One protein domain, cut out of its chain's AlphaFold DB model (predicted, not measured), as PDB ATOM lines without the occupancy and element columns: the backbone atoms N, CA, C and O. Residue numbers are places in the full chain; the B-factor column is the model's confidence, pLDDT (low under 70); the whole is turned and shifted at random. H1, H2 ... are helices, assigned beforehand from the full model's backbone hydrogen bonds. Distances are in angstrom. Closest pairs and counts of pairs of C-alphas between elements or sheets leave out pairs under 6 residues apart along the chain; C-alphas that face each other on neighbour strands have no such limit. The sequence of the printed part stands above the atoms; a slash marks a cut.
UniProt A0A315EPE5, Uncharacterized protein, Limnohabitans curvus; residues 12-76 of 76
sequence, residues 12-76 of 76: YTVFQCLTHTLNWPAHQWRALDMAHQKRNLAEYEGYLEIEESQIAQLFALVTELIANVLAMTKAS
ATOM      1  N   TYR A  12     149.651 133.831 126.947       82.38
ATOM      2  CA  TYR A  12     150.655 132.777 126.902       82.38
ATOM      3  C   TYR A  12     152.064 133.364 126.787       82.38
ATOM      4  O   TYR A  12     152.940 133.016 127.570       82.38
ATOM      5  N   THR A  13     152.282 134.328 125.884       80.38
ATOM      6  CA  THR A  13     153.595 134.976 125.712       80.38
ATOM      7  C   THR A  13     154.013 135.772 126.952       80.38
ATOM      8  O   THR A  13     155.194 135.806 127.291       80.38
ATOM      9  N   VAL A  14     153.051 136.367 127.669       87.81
ATOM     10  CA  VAL A  14     153.319 137.060 128.943       87.81
ATOM     11  C   VAL A  14     153.803 136.078 130.001       87.81
ATOM     12  O   VAL A  14     154.766 136.366 130.695       87.81
ATOM     13  N   PHE A  15     153.181 134.908 130.125       93.56
ATOM     14  CA  PHE A  15     153.624 133.909 131.096       93.56
ATOM     15  C   PHE A  15     154.914 133.204 130.658       93.56
ATOM     16  O   PHE A  15     155.782 132.942 131.488       93.56
ATOM     17  N   GLN A  16     155.104 132.981 129.359       94.19
ATOM     18  CA  GLN A  16     156.311 132.370 128.805       94.19
ATOM     19  C   GLN A  16     157.580 133.167 129.140       94.19
ATOM     20  O   GLN A  16     158.638 132.560 129.341       94.19
ATOM     21  N   CYS A  17     157.486 134.499 129.254       93.94
ATOM     22  CA  CYS A  17     158.637 135.344 129.581       93.94
ATOM     23  C   CYS A  17     159.255 135.012 130.950       93.94
ATOM     24  O   CYS A  17     160.460 135.199 131.116       93.94
ATOM     25  N   LEU A  18     158.487 134.423 131.879       95.38
ATOM     26  CA  LEU A  18     158.966 133.995 133.198       95.38
ATOM     27  C   LEU A  18     160.105 132.967 133.103       95.38
ATOM     28  O   LEU A  18     160.969 132.928 133.978       95.38
ATOM     29  N   THR A  19     160.161 132.197 132.008       95.75
ATOM     30  CA  THR A  19     161.293 131.304 131.692       95.75
ATOM     31  C   THR A  19     162.603 132.077 131.562       95.75
ATOM     32  O   THR A  19     163.655 131.586 131.943       95.75
ATOM     33  N   HIS A  20     162.552 133.287 131.007       94.31
ATOM     34  CA  HIS A  20     163.734 134.083 130.691       94.31
ATOM     35  C   HIS A  20     164.058 135.109 131.777       94.31
ATOM     36  O   HIS A  20     165.221 135.453 131.948       94.31
ATOM     37  N   THR A  21     163.052 135.592 132.512       93.81
ATOM     38  CA  THR A  21     163.246 136.617 133.548       93.81
ATOM     39  C   THR A  21     163.487 136.026 134.932       93.81
ATOM     40  O   THR A  21     164.349 136.507 135.653       93.81
ATOM     41  N   LEU A  22     162.741 134.984 135.311       95.19
ATOM     42  CA  LEU A  22     162.826 134.354 136.637       95.19
ATOM     43  C   LEU A  22     163.421 132.944 136.585       95.19
ATOM     44  O   LEU A  22     163.484 132.272 137.611       95.19
ATOM     45  N   ASN A  23     163.821 132.479 135.397       95.25
ATOM     46  CA  ASN A  23     164.255 131.103 135.162       95.25
ATOM     47  C   ASN A  23     163.211 130.058 135.607       95.25
ATOM     48  O   ASN A  23     163.549 128.965 136.062       95.25
ATOM     49  N   TRP A  24     161.924 130.405 135.502       96.81
ATOM     50  CA  TRP A  24     160.834 129.521 135.899       96.81
ATOM     51  C   TRP A  24     160.688 128.335 134.942       96.81
ATOM     52  O   TRP A  24     160.667 128.524 133.720       96.81
ATOM     53  N   PRO A  25     160.520 127.105 135.458       96.12
ATOM     54  CA  PRO A  25     160.270 125.948 134.619       96.12
ATOM     55  C   PRO A  25     158.902 126.043 133.932       96.12
ATOM     56  O   PRO A  25     157.934 126.582 134.469       96.12
ATOM     57  N   ALA A  26     158.799 125.445 132.742       95.00
ATOM     58  CA  ALA A  26     157.631 125.630 131.884       95.00
ATOM     59  C   ALA A  26     156.293 125.209 132.505       95.00
ATOM     60  O   ALA A  26     155.255 125.785 132.196       95.00
ATOM     61  N   HIS A  27     156.304 124.210 133.387       94.75
ATOM     62  CA  HIS A  27     155.087 123.740 134.044       94.75
ATOM     63  C   HIS A  27     154.475 124.790 134.985       94.75
ATOM     64  O   HIS A  27     153.252 124.859 135.077       94.75
ATOM     65  N   GLN A  28     155.289 125.638 135.625       95.50
ATOM     66  CA  GLN A  28     154.799 126.681 136.528       95.50
ATOM     67  C   GLN A  28     154.038 127.759 135.751       95.50
ATOM     68  O   GLN A  28     152.860 127.997 135.999       95.50
ATOM     69  N   TRP A  29     154.649 128.377 134.738       95.25
ATOM     70  CA  TRP A  29     153.968 129.454 134.015       95.25
ATOM     71  C   TRP A  29     152.802 128.956 133.144       95.25
ATOM     72  O   TRP A  29     151.842 129.696 132.930       95.25
ATOM     73  N   ARG A  30     152.814 127.687 132.703       95.12
ATOM     74  CA  ARG A  30     151.657 127.069 132.027       95.12
ATOM     75  C   ARG A  30     150.443 126.940 132.942       95.12
ATOM     76  O   ARG A  30     149.326 127.102 132.465       95.12
ATOM     77  N   ALA A  31     150.634 126.702 134.240       94.06
ATOM     78  CA  ALA A  31     149.522 126.659 135.186       94.06
ATOM     79  C   ALA A  31     148.816 128.026 135.309       94.06
ATOM     80  O   ALA A  31     147.591 128.078 135.414       94.06
ATOM     81  N   LEU A  32     149.564 129.134 135.207       95.06
ATOM     82  CA  LEU A  32     148.990 130.485 135.155       95.06
ATOM     83  C   LEU A  32     148.178 130.716 133.870       95.06
ATOM     84  O   LEU A  32     147.086 131.287 133.924       95.06
ATOM     85  N   ASP A  33     148.678 130.240 132.726       93.38
ATOM     86  CA  ASP A  33     147.959 130.318 131.447       93.38
ATOM     87  C   ASP A  33     146.659 129.502 131.474       93.38
ATOM     88  O   ASP A  33     145.597 130.013 131.120       93.38
ATOM     89  N   MET A  34     146.708 128.276 132.002       92.12
ATOM     90  CA  MET A  34     145.525 127.428 132.177       92.12
ATOM     91  C   MET A  34     144.479 128.084 133.083       92.12
ATOM     92  O   MET A  34     143.294 128.103 132.749       92.12
ATOM     93  N   ALA A  35     144.898 128.666 134.211       92.50
ATOM     94  CA  ALA A  35     143.996 129.397 135.096       92.50
ATOM     95  C   ALA A  35     143.345 130.596 134.382       92.50
ATOM     96  O   ALA A  35     142.144 130.839 134.524       92.50
ATOM     97  N   HIS A  36     144.111 131.317 133.561       91.25
ATOM     98  CA  HIS A  36     143.591 132.413 132.751       91.25
ATOM     99  C   HIS A  36     142.583 131.935 131.689       91.25
ATOM    100  O   HIS A  36     141.532 132.562 131.530       91.25
ATOM    101  N   GLN A  37     142.856 130.823 131.000       89.50
ATOM    102  CA  GLN A  37     141.926 130.220 130.039       89.50
ATOM    103  C   GLN A  37     140.612 129.802 130.707       89.50
ATOM    104  O   GLN A  37     139.546 130.151 130.205       89.50
ATOM    105  N   LYS A  38     140.672 129.146 131.874       89.75
ATOM    106  CA  LYS A  38     139.475 128.772 132.647       89.75
ATOM    107  C   LYS A  38     138.645 129.988 133.057       89.75
ATOM    108  O   LYS A  38     137.430 129.986 132.890       89.75
ATOM    109  N   ARG A  39     139.295 131.054 133.536       89.88
ATOM    110  CA  ARG A  39     138.624 132.319 133.876       89.88
ATOM    111  C   ARG A  39     137.932 132.939 132.658       89.88
ATOM    112  O   ARG A  39     136.822 133.441 132.792       89.88
ATOM    113  N   ASN A  40     138.571 132.908 131.485       87.69
ATOM    114  CA  ASN A  40     137.963 133.390 130.243       87.69
ATOM    115  C   ASN A  40     136.751 132.545 129.849       87.69
ATOM    116  O   ASN A  40     135.721 133.108 129.508       87.69
ATOM    117  N   LEU A  41     136.860 131.220 129.916       88.38
ATOM    118  CA  LEU A  41     135.759 130.322 129.577       88.38
ATOM    119  C   LEU A  41     134.548 130.547 130.499       88.38
ATOM    120  O   LEU A  41     133.422 130.642 130.023       88.38
ATOM    121  N   ALA A  42     134.782 130.748 131.796       89.25
ATOM    122  CA  ALA A  42     133.725 131.101 132.738       89.25
ATOM    123  C   ALA A  42     133.102 132.479 132.451       89.25
ATOM    124  O   ALA A  42     131.888 132.630 132.538       89.25
ATOM    125  N   GLU A  43     133.914 133.483 132.099       86.19
ATOM    126  CA  GLU A  43     133.447 134.849 131.803       86.19
ATOM    127  C   GLU A  43     132.664 134.937 130.483       86.19
ATOM    128  O   GLU A  43     131.672 135.659 130.415       86.19
ATOM    129  N   TYR A  44     133.112 134.230 129.441       87.44
ATOM    130  CA  TYR A  44     132.574 134.363 128.084       87.44
ATOM    131  C   TYR A  44     131.571 133.270 127.703       87.44
ATOM    132  O   TYR A  44     130.613 133.568 127.000       87.44
ATOM    133  N   GLU A  45     131.751 132.041 128.190       87.81
ATOM    134  CA  GLU A  45     130.892 130.892 127.860       87.81
ATOM    135  C   GLU A  45     130.022 130.446 129.050       87.81
ATOM    136  O   GLU A  45     129.227 129.516 128.930       87.81
ATOM    137  N   GLY A  46     130.171 131.072 130.226       86.56
ATOM    138  CA  GLY A  46     129.419 130.720 131.437       86.56
ATOM    139  C   GLY A  46     129.793 129.363 132.047       86.56
ATOM    140  O   GLY A  46     129.127 128.903 132.974       86.56
ATOM    141  N   TYR A  47     130.849 128.715 131.549       82.69
ATOM    142  CA  TYR A  47     131.291 127.403 132.013       82.69
ATOM    143  C   TYR A  47     132.384 127.534 133.074       82.69
ATOM    144  O   TYR A  47     133.515 127.924 132.777       82.69
ATOM    145  N   LEU A  48     132.055 127.178 134.316       83.81
ATOM    146  CA  LEU A  48     132.999 127.161 135.427       83.81
ATOM    147  C   LEU A  48     133.154 125.740 135.973       83.81
ATOM    148  O   LEU A  48     132.362 125.287 136.793       83.81
ATOM    149  N   GLU A  49     134.220 125.068 135.547       84.88
ATOM    150  CA  GLU A  49     134.673 123.800 136.122       84.88
ATOM    151  C   GLU A  49     136.064 123.993 136.743       84.88
ATOM    152  O   GLU A  49     137.113 123.981 136.075       84.88
ATOM    153  N   ILE A  50     136.064 124.242 138.052       87.88
ATOM    154  CA  ILE A  50     137.276 124.429 138.841       87.88
ATOM    155  C   ILE A  50     137.144 123.703 140.174       87.88
ATOM    156  O   ILE A  50     136.119 123.784 140.844       87.88
ATOM    157  N   GLU A  51     138.200 122.997 140.555       92.31
ATOM    158  CA  GLU A  51     138.293 122.367 141.868       92.31
ATOM    159  C   GLU A  51     138.927 123.327 142.879       92.31
ATOM    160  O   GLU A  51     139.825 124.103 142.540       92.31
ATOM    161  N   GLU A  52     138.541 123.226 144.153       92.81
ATOM    162  CA  GLU A  52     139.185 123.984 145.239       92.81
ATOM    163  C   GLU A  52     140.699 123.722 145.310       92.81
ATOM    164  O   GLU A  52     141.486 124.632 145.580       92.81
ATOM    165  N   SER A  53     141.122 122.498 144.980       93.81
ATOM    166  CA  SER A  53     142.527 122.091 144.873       93.81
ATOM    167  C   SER A  53     143.304 122.945 143.857       93.81
ATOM    168  O   SER A  53     144.425 123.377 144.130       93.81
ATOM    169  N   GLN A  54     142.691 123.252 142.710       91.81
ATOM    170  CA  GLN A  54     143.279 124.064 141.643       91.81
ATOM    171  C   GLN A  54     143.398 125.527 142.070       91.81
ATOM    172  O   GLN A  54     144.388 126.187 141.753       91.81
ATOM    173  N   ILE A  55     142.421 126.027 142.829       93.75
ATOM    174  CA  ILE A  55     142.457 127.377 143.399       93.75
ATOM    175  C   ILE A  55     143.595 127.484 144.422       93.75
ATOM    176  O   ILE A  55     144.395 128.417 144.353       93.75
ATOM    177  N   ALA A  56     143.718 126.514 145.332       96.19
ATOM    178  CA  ALA A  56     144.789 126.487 146.326       96.19
ATOM    179  C   ALA A  56     146.184 126.428 145.676       96.19
ATOM    180  O   ALA A  56     147.085 127.172 146.067       96.19
ATOM    181  N   GLN A  57     146.351 125.599 144.640       94.94
ATOM    182  CA  GLN A  57     147.591 125.532 143.861       94.94
ATOM    183  C   GLN A  57     147.905 126.861 143.168       94.94
ATOM    184  O   GLN A  57     149.052 127.310 143.197       94.94
ATOM    185  N   LEU A  58     146.898 127.520 142.586       95.88
ATOM    186  CA  LEU A  58     147.077 128.826 141.957       95.88
ATOM    187  C   LEU A  58     147.519 129.889 142.972       95.88
ATOM    188  O   LEU A  58     148.424 130.665 142.674       95.88
ATOM    189  N   PHE A  59     146.938 129.907 144.176       97.50
ATOM    190  CA  PHE A  59     147.363 130.817 145.245       97.50
ATOM    191  C   PHE A  59     148.821 130.599 145.651       97.50
ATOM    192  O   PHE A  59     149.579 131.569 145.757       97.50
ATOM    193  N   ALA A  60     149.228 129.344 145.848       97.56
ATOM    194  CA  ALA A  60     150.610 129.011 146.182       97.56
ATOM    195  C   ALA A  60     151.575 129.486 145.083       97.56
ATOM    196  O   ALA A  60     152.551 130.181 145.364       97.56
ATOM    197  N   LEU A  61     151.241 129.200 143.824       97.00
ATOM    198  CA  LEU A  61     152.059 129.567 142.675       97.00
ATOM    199  C   LEU A  61     152.168 131.087 142.482       97.00
ATOM    200  O   LEU A  61     153.250 131.607 142.226       97.00
ATOM    201  N   VAL A  62     151.070 131.831 142.632       97.06
ATOM    202  CA  VAL A  62     151.093 133.303 142.537       97.06
ATOM    203  C   VAL A  62     151.899 133.916 143.684       97.06
ATOM    204  O   VAL A  62     152.613 134.897 143.476       97.06
ATOM    205  N   THR A  63     151.845 133.325 144.878       98.06
ATOM    206  CA  THR A  63     152.667 133.759 146.017       98.06
ATOM    207  C   THR A  63     154.159 133.578 145.719       98.06
ATOM    208  O   THR A  63     154.948 134.496 145.955       98.06
ATOM    209  N   GLU A  64     154.540 132.439 145.135       97.19
ATOM    210  CA  GLU A  64     155.911 132.171 144.683       97.19
ATOM    211  C   GLU A  64     156.362 133.174 143.609       97.19
ATOM    212  O   GLU A  64     157.461 133.725 143.691       97.19
ATOM    213  N   LEU A  65     155.498 133.475 142.630       96.31
ATOM    214  CA  LEU A  65     155.780 134.463 141.584       96.31
ATOM    215  C   LEU A  65     156.105 135.833 142.185       96.31
ATOM    216  O   LEU A  65     157.123 136.436 141.845       96.31
ATOM    217  N   ILE A  66     155.252 136.318 143.092       96.94
ATOM    218  CA  ILE A  66     155.432 137.617 143.749       96.94
ATOM    219  C   ILE A  66     156.749 137.637 144.529       96.94
ATOM    220  O   ILE A  66     157.520 138.589 144.396       96.94
ATOM    221  N   ALA A  67     157.037 136.588 145.303       97.12
ATOM    222  CA  ALA A  67     158.271 136.493 146.076       97.12
ATOM    223  C   ALA A  67     159.521 136.552 145.180       97.12
ATOM    224  O   ALA A  67     160.444 137.316 145.464       97.12
ATOM    225  N   ASN A  68     159.523 135.816 144.066       95.94
ATOM    226  CA  ASN A  68     160.644 135.783 143.125       95.94
ATOM    227  C   ASN A  68     160.863 137.131 142.423       95.94
ATOM    228  O   ASN A  68     161.999 137.592 142.310       95.94
ATOM    229  N   VAL A  69     159.789 137.813 142.010       95.50
ATOM    230  CA  VAL A  69     159.886 139.166 141.430       95.50
ATOM    231  C   VAL A  69     160.417 140.170 142.456       95.50
ATOM    232  O   VAL A  69     161.284 140.989 142.140       95.50
ATOM    233  N   LEU A  70     159.941 140.109 143.702       96.25
ATOM    234  CA  LEU A  70     160.435 140.975 144.776       96.25
ATOM    235  C   LEU A  70     161.915 140.721 145.087       96.25
ATOM    236  O   LEU A  70     162.647 141.666 145.366       96.25
ATOM    237  N   ALA A  71     162.372 139.470 145.024       94.06
ATOM    238  CA  ALA A  71     163.785 139.146 145.184       94.06
ATOM    239  C   ALA A  71     164.632 139.717 144.033       94.06
ATOM    240  O   ALA A  71     165.662 140.337 144.288       94.06
ATOM    241  N   MET A  72     164.168 139.586 142.785       91.94
ATOM    242  CA  MET A  72     164.856 140.111 141.598       91.94
ATOM    243  C   MET A  72     164.985 141.642 141.625       91.94
ATOM    244  O   MET A  72     166.049 142.182 141.334       91.94
ATOM    245  N   THR A  73     163.920 142.346 142.015       87.50
ATOM    246  CA  THR A  73     163.906 143.822 142.075       87.50
ATOM    247  C   THR A  73     164.736 144.401 143.218       87.50
ATOM    248  O   THR A  73     165.212 145.519 143.095       87.50
ATOM    249  N   LYS A  74     164.937 143.663 144.317       79.88
ATOM    250  CA  LYS A  74     165.840 144.075 145.409       79.88
ATOM    251  C   LYS A  74     167.317 143.821 145.105       79.88
ATOM    252  O   LYS A  74     168.173 144.398 145.766       79.88
ATOM    253  N   ALA A  75     167.604 142.915 144.174       62.59
ATOM    254  CA  ALA A  75     168.957 142.573 143.748       62.59
ATOM    255  C   ALA A  75     169.470 143.444 142.581       62.59
ATOM    256  O   ALA A  75     170.623 143.283 142.184       62.59
ATOM    257  N   SER A  76     168.618 144.323 142.036       54.56
ATOM    258  CA  SER A  76     168.916 145.269 140.947       54.56
ATOM    259  C   SER A  76     169.115 146.681 141.490       54.56
ATOM    260  O   SER A  76     169.946 147.411 140.912       54.56
TER     261      SER A  76
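This is residues 12 to 76 of the 76 residues of an uncharacterized protein of Limnohabitans curvus (UniProt A0A315EPE5). Two long helices, H4 and H3, run opposite ways and cross loosely as an X, while short H1 packs on the first part of H3, away from H4, with short H2 following it. The printed part has 65 residues with four named helices, in the order H1, H2, H3, H4, and no named strand: all helix. It is loose, with a radius of gyration of the C-alphas of 13.4 A, and elongated, spanning 43 by 23 by 17 A.

H4, residues 52 to 74, is 33.4 A long and ends at C-alpha 74 (165.840, 144.075, 145.409). H3, residues 26 to 45, measures 27.5 A. H1, residues 12 to 16, begins at C-alpha 12 (150.655, 132.777, 126.902); H2 is residues 18 to 21.

H3, the hub, touches H4 at a steep tilt of 56 degrees, closest at the C-alphas of Leu 32 and Leu 58, 7.3 A. H1 touches H3, closest at the C-alphas of Phe 15 and Trp 29, 5.3 A. H2 and H3 only just touch, with 3 pairs of C-alphas within 8 A, closest at Thr 19 and Ala 26, 6.8 A. H1 and H4 are apart. Every O i to N i+4 pair is within hydrogen-bond range in H1 and H4, and 15 of 16 in H3; H2 is too short for one.

The C-alphas farthest apart, of Gly 46 and Ser 76, are 43.2 A apart. The printed part has no cut and no long link. Residues 75 to 76 have pLDDT under 70.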